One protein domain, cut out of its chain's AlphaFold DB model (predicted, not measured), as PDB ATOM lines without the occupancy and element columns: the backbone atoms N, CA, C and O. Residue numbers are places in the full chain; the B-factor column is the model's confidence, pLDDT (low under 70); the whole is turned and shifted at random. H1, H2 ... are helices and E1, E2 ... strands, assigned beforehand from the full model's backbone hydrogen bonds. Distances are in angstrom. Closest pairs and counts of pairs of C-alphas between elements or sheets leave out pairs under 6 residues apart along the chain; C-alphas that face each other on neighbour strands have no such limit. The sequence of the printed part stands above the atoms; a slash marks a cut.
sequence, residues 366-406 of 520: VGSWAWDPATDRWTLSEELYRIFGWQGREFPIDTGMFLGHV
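Overview. This is residues 366 to 406 of the 520 residues of the protein "MASE1 domain-containing protein" of Candidatus Eisenbacteria bacterium (UniProt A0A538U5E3). A slender hairpin of two short strands, E1 and E2, has the short helix H1 at its open end, and from H1 a long link folds back to a second short helix, H2, near E2. The hairpin and H1 follow one another along the longest axis. The printed part has 41 residues, with two named strands and then two named helices, in the order E1, E2, H1, H2; the sheet, E1 - E2, is antiparallel. The class is mixed, helices and strands, with under half of the residues in named elements. The whole is compact, with a radius of gyration of the C-alphas of 9.8 A and spans of 26 by 20 by 17 A.

Along the chain. E1 is residues 369 to 372, 10.3 A long, and begins with C-alpha 369 at (106.496, 139.760, 81.259). E2 is residues 377 to 380, 9.8 A long. H1 is residues 382 to 387, 8.8 A long, with C-alpha 382 at (113.271, 144.818, 86.411). H2 is residues 399 to 403, 6.1 A long, and ends with C-alpha 403 at (103.046, 147.639, 71.766).

Arrangement. E1 and E2 form a hairpin, antiparallel at 167 degrees between their directions. N 370 and O 379 are 2.8 A apart, and N 379 and O 370 also 2.8 A, within hydrogen-bond range. The closest C-alphas of E1 and H1 are those of Trp 369 and Leu 384, 7.8 A apart. The closest C-alphas of E2 and H2 are those of Trp 378 and Thr 399, 7.5 A apart. E1 and H2 are apart, and so are H1 and H2. In H1 and H2 every O i to N i+4 pair is within hydrogen-bond range.

Size, cuts and confidence. The two C-alphas farthest apart, those of Ala 374 and Gly 389, are 27.5 A apart. The printed part has no cut. The links E1 to E2 and E2 to H1 are tight; the link H1 to H2, with 11 residues, is long. The mean pLDDT of the printed part is 75.7, and residues 391 to 402 and 404 to 406 are under 70.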
ATOM      1  N   VAL A 366     117.691 138.903  79.166       85.00
ATOM      2  CA  VAL A 366     116.322 138.435  78.908       85.00
ATOM      3  C   VAL A 366     115.432 138.830  80.081       85.00
ATOM      4  O   VAL A 366     115.622 138.352  81.197       85.00
ATOM      5  N   GLY A 367     114.425 139.669  79.837       84.62
ATOM      6  CA  GLY A 367     113.389 139.974  80.826       84.62
ATOM      7  C   GLY A 367     112.131 139.115  80.650       84.62
ATOM      8  O   GLY A 367     111.900 138.513  79.600       84.62
ATOM      9  N   SER A 368     111.293 139.066  81.686       83.56
ATOM     10  CA  SER A 368     110.011 138.355  81.672       83.56
ATOM     11  C   SER A 368     108.846 139.324  81.803       83.56
ATOM     12  O   SER A 368     108.940 140.323  82.516       83.56
ATOM     13  N   TRP A 369     107.725 138.987  81.181       85.62
ATOM     14  CA  TRP A 369     106.496 139.760  81.259       85.62
ATOM     15  C   TRP A 369     105.300 138.834  81.482       85.62
ATOM     16  O   TRP A 369     105.297 137.684  81.042       85.62
ATOM     17  N   ALA A 370     104.290 139.334  82.182       83.75
ATOM     18  CA  ALA A 370     103.005 138.679  82.362       83.75
ATOM     19  C   ALA A 370     101.896 139.704  82.140       83.75
ATOM     20  O   ALA A 370     101.995 140.838  82.602       83.75
ATOM     21  N   TRP A 371     100.843 139.302  81.442       85.19
ATOM     22  CA  TRP A 371      99.688 140.143  81.155       85.19
ATOM     23  C   TRP A 371      98.432 139.461  81.688       85.19
ATOM     24  O   TRP A 371      98.208 138.283  81.404       85.19
ATOM     25  N   ASP A 372      97.639 140.190  82.475       80.38
ATOM     26  CA  ASP A 372      96.293 139.776  82.871       80.38
ATOM     27  C   ASP A 372      95.255 140.418  81.931       80.38
ATOM     28  O   ASP A 372      95.003 141.622  82.034       80.38
ATOM     29  N   PRO A 373      94.606 139.638  81.046       79.31
ATOM     30  CA  PRO A 373      93.638 140.163  80.087       79.31
ATOM     31  C   PRO A 373      92.365 140.722  80.727       79.31
ATOM     32  O   PRO A 373      91.660 141.500  80.091       79.31
ATOM     33  N   ALA A 374      92.022 140.292  81.948       80.69
ATOM     34  CA  ALA A 374      90.792 140.716  82.614       80.69
ATOM     35  C   ALA A 374      90.918 142.119  83.220       80.69
ATOM     36  O   ALA A 374      89.930 142.847  83.296       80.69
ATOM     37  N   THR A 375      92.128 142.489  83.647       79.12
ATOM     38  CA  THR A 375      92.429 143.777  84.288       79.12
ATOM     39  C   THR A 375      93.306 144.692  83.429       79.12
ATOM     40  O   THR A 375      93.591 145.812  83.838       79.12
ATOM     41  N   ASP A 376      93.719 144.217  82.247       79.06
ATOM     42  CA  ASP A 376      94.692 144.834  81.332       79.06
ATOM     43  C   ASP A 376      96.011 145.243  82.008       79.06
ATOM     44  O   ASP A 376      96.655 146.228  81.650       79.06
ATOM     45  N   ARG A 377      96.426 144.477  83.023       75.19
ATOM     46  CA  ARG A 377      97.610 144.784  83.824       75.19
ATOM     47  C   ARG A 377      98.823 144.016  83.315       75.19
ATOM     48  O   ARG A 377      98.837 142.784  83.332       75.19
ATOM     49  N   TRP A 378      99.871 144.745  82.942       79.19
ATOM     50  CA  TRP A 378     101.182 144.179  82.633       79.19
ATOM     51  C   TRP A 378     102.081 144.171  83.872       79.19
ATOM     52  O   TRP A 378     102.184 145.153  84.605       79.19
ATOM     53  N   THR A 379     102.739 143.041  84.110       81.88
ATOM     54  CA  THR A 379     103.787 142.871  85.119       81.88
ATOM     55  C   THR A 379     105.081 142.566  84.387       81.88
ATOM     56  O   THR A 379     105.162 141.573  83.667       81.88
ATOM     57  N   LEU A 380     106.081 143.424  84.542       82.69
ATOM     58  CA  LEU A 380     107.334 143.365  83.796       82.69
ATOM     59  C   LEU A 380     108.478 143.192  84.791       82.69
ATOM     60  O   LEU A 380     108.435 143.757  85.885       82.69
ATOM     61  N   SER A 381     109.479 142.388  84.438       86.94
ATOM     62  CA  SER A 381     110.656 142.240  85.288       86.94
ATOM     63  C   SER A 381     111.537 143.487  85.246       86.94
ATOM     64  O   SER A 381     111.539 144.231  84.266       86.94
ATOM     65  N   GLU A 382     112.323 143.696  86.303       85.88
ATOM     66  CA  GLU A 382     113.271 144.818  86.411       85.88
ATOM     67  C   GLU A 382     114.278 144.850  85.249       85.88
ATOM     68  O   GLU A 382     114.703 145.917  84.810       85.88
ATOM     69  N   GLU A 383     114.650 143.681  84.715       87.06
ATOM     70  CA  GLU A 383     115.516 143.595  83.537       87.06
ATOM     71  C   GLU A 383     114.821 144.118  82.276       87.06
ATOM     72  O   GLU A 383     115.445 144.782  81.459       87.06
ATOM     73  N   LEU A 384     113.516 143.883  82.131       84.44
ATOM     74  CA  LEU A 384     112.752 144.367  80.987       84.44
ATOM     75  C   LEU A 384     112.629 145.900  81.022       84.44
ATOM     76  O   LEU A 384     112.833 146.542  79.996       84.44
ATOM     77  N   TYR A 385     112.403 146.491  82.204       82.38
ATOM     78  CA  TYR A 385     112.493 147.948  82.389       82.38
ATOM     79  C   TYR A 385     113.869 148.486  81.966       82.38
ATOM     80  O   TYR A 385     113.937 149.488  81.256       82.38
ATOM     81  N   ARG A 386     114.962 147.792  82.320       81.81
ATOM     82  CA  ARG A 386     116.325 148.152  81.892       81.81
ATOM     83  C   ARG A 386     116.554 148.013  80.383       81.81
ATOM     84  O   ARG A 386     117.115 148.929  79.794       81.81
ATOM     85  N   ILE A 387     116.096 146.929  79.754       82.12
ATOM     86  CA  ILE A 387     116.208 146.703  78.300       82.12
ATOM     87  C   ILE A 387     115.478 147.802  77.515       82.12
ATOM     88  O   ILE A 387     116.005 148.298  76.522       82.12
ATOM     89  N   PHE A 388     114.287 148.206  77.969       79.06
ATOM     90  CA  PHE A 388     113.516 149.288  77.349       79.06
ATOM     91  C   PHE A 388     114.005 150.696  77.733       79.06
ATOM     92  O   PHE A 388     113.501 151.680  77.196       79.06
ATOM     93  N   GLY A 389     114.989 150.813  78.633       74.38
ATOM     94  CA  GLY A 389     115.532 152.098  79.082       74.38
ATOM     95  C   GLY A 389     114.562 152.923  79.934       74.38
ATOM     96  O   GLY A 389     114.719 154.138  80.043       74.38
ATOM     97  N   TRP A 390     113.553 152.288  80.530       80.75
ATOM     98  CA  TRP A 390     112.563 152.947  81.377       80.75
ATOM     99  C   TRP A 390     113.092 153.120  82.806       80.75
ATOM    100  O   TRP A 390     113.642 152.189  83.399       80.75
ATOM    101  N   GLN A 391     112.914 154.311  83.383       61.34
ATOM    102  CA  GLN A 391     113.352 154.610  84.748       61.34
ATOM    103  C   GLN A 391     112.248 154.265  85.756       61.34
ATOM    104  O   GLN A 391     111.310 155.024  85.955       61.34
ATOM    105  N   GLY A 392     112.372 153.101  86.397       62.72
ATOM    106  CA  GLY A 392     111.536 152.706  87.534       62.72
ATOM    107  C   GLY A 392     110.064 152.407  87.212       62.72
ATOM    108  O   GLY A 392     109.572 152.583  86.099       62.72
ATOM    109  N   ARG A 393     109.331 151.922  88.225       64.69
ATOM    110  CA  ARG A 393     107.898 151.566  88.145       64.69
ATOM    111  C   ARG A 393     106.974 152.794  88.197       64.69
ATOM    112  O   ARG A 393     105.954 152.764  88.879       64.69
ATOM    113  N   GLU A 394     107.346 153.891  87.544       55.69
ATOM    114  CA  GLU A 394     106.677 155.188  87.720       55.69
ATOM    115  C   GLU A 394     105.315 155.285  87.013       55.69
ATOM    116  O   GLU A 394     104.488 156.106  87.407       55.69
ATOM    117  N   PHE A 395     105.019 154.404  86.048       60.47
ATOM    118  CA  PHE A 395     103.739 154.405  85.328       60.47
ATOM    119  C   PHE A 395     103.169 152.988  85.144       60.47
ATOM    120  O   PHE A 395     103.930 152.046  84.895       60.47
ATOM    121  N   PRO A 396     101.838 152.801  85.268       61.66
ATOM    122  CA  PRO A 396     101.192 151.543  84.918       61.66
ATOM    123  C   PRO A 396     101.344 151.310  83.415       61.66
ATOM    124  O   PRO A 396     100.944 152.142  82.607       61.66
ATOM    125  N   ILE A 397     101.944 150.180  83.052       68.50
ATOM    126  CA  ILE A 397     102.173 149.846  81.650       68.50
ATOM    127  C   ILE A 397     100.898 149.223  81.101       68.50
ATOM    128  O   ILE A 397     100.467 148.161  81.556       68.50
ATOM    129  N   ASP A 398     100.283 149.924  80.156       68.50
ATOM    130  CA  ASP A 398      99.126 149.449  79.410       68.50
ATOM    131  C   ASP A 398      99.554 148.776  78.097       68.50
ATOM    132  O   ASP A 398     100.704 148.854  77.644       68.50
ATOM    133  N   THR A 399      98.605 148.080  77.473       68.62
ATOM    134  CA  THR A 399      98.849 147.357  76.219       68.62
ATOM    135  C   THR A 399      99.289 148.291  75.080       68.62
ATOM    136  O   THR A 399     100.041 147.872  74.201       68.62
ATOM    137  N   GLY A 400      98.859 149.556  75.085       67.12
ATOM    138  CA  GLY A 400      99.221 150.535  74.057       67.12
ATOM    139  C   GLY A 400     100.681 150.974  74.153       67.12
ATOM    140  O   GLY A 400     101.384 151.003  73.142       67.12
ATOM    141  N   MET A 401     101.152 151.251  75.367       69.44
ATOM    142  CA  MET A 401     102.518 151.667  75.664       69.44
ATOM    143  C   MET A 401     103.525 150.561  75.337       69.44
ATOM    144  O   MET A 401     104.529 150.824  74.676       69.44
ATOM    145  N   PHE A 402     103.237 149.314  75.733       68.69
ATOM    146  CA  PHE A 402     104.113 148.179  75.430       68.69
ATOM    147  C   PHE A 402     104.210 147.922  73.919       68.69
ATOM    148  O   PHE A 402     105.309 147.827  73.374       68.69
ATOM    149  N   LEU A 403     103.070 147.863  73.216       70.69
ATOM    150  CA  LEU A 403     103.046 147.639  71.766       70.69
ATOM    151  C   LEU A 403     103.691 148.785  70.973       70.69
ATOM    152  O   LEU A 403     104.238 148.534  69.905       70.69
ATOM    153  N   GLY A 404     103.683 150.013  71.497       68.00
ATOM    154  CA  GLY A 404     104.347 151.164  70.881       68.00
ATOM    155  C   GLY A 404     105.878 151.075  70.847       68.00
ATOM    156  O   GLY A 404     106.508 151.805  70.086       68.00
ATOM    157  N   HIS A 405     106.493 150.200  71.648       69.44
ATOM    158  CA  HIS A 405     107.940 149.931  71.621       69.44
ATOM    159  C   HIS A 405     108.303 148.656  70.852       69.44
ATOM    160  O   HIS A 405     109.481 148.377  70.625       69.44
ATOM    161  N   VAL A 406     107.307 147.885  70.415       66.94
ATOM    162  CA  VAL A 406     107.512 146.716  69.561       66.94
ATOM    163  C   VAL A 406     107.559 147.181  68.107       66.94
ATOM    164  O   VAL A 406     106.649 147.854  67.627       66.94
TER     165      VAL A 406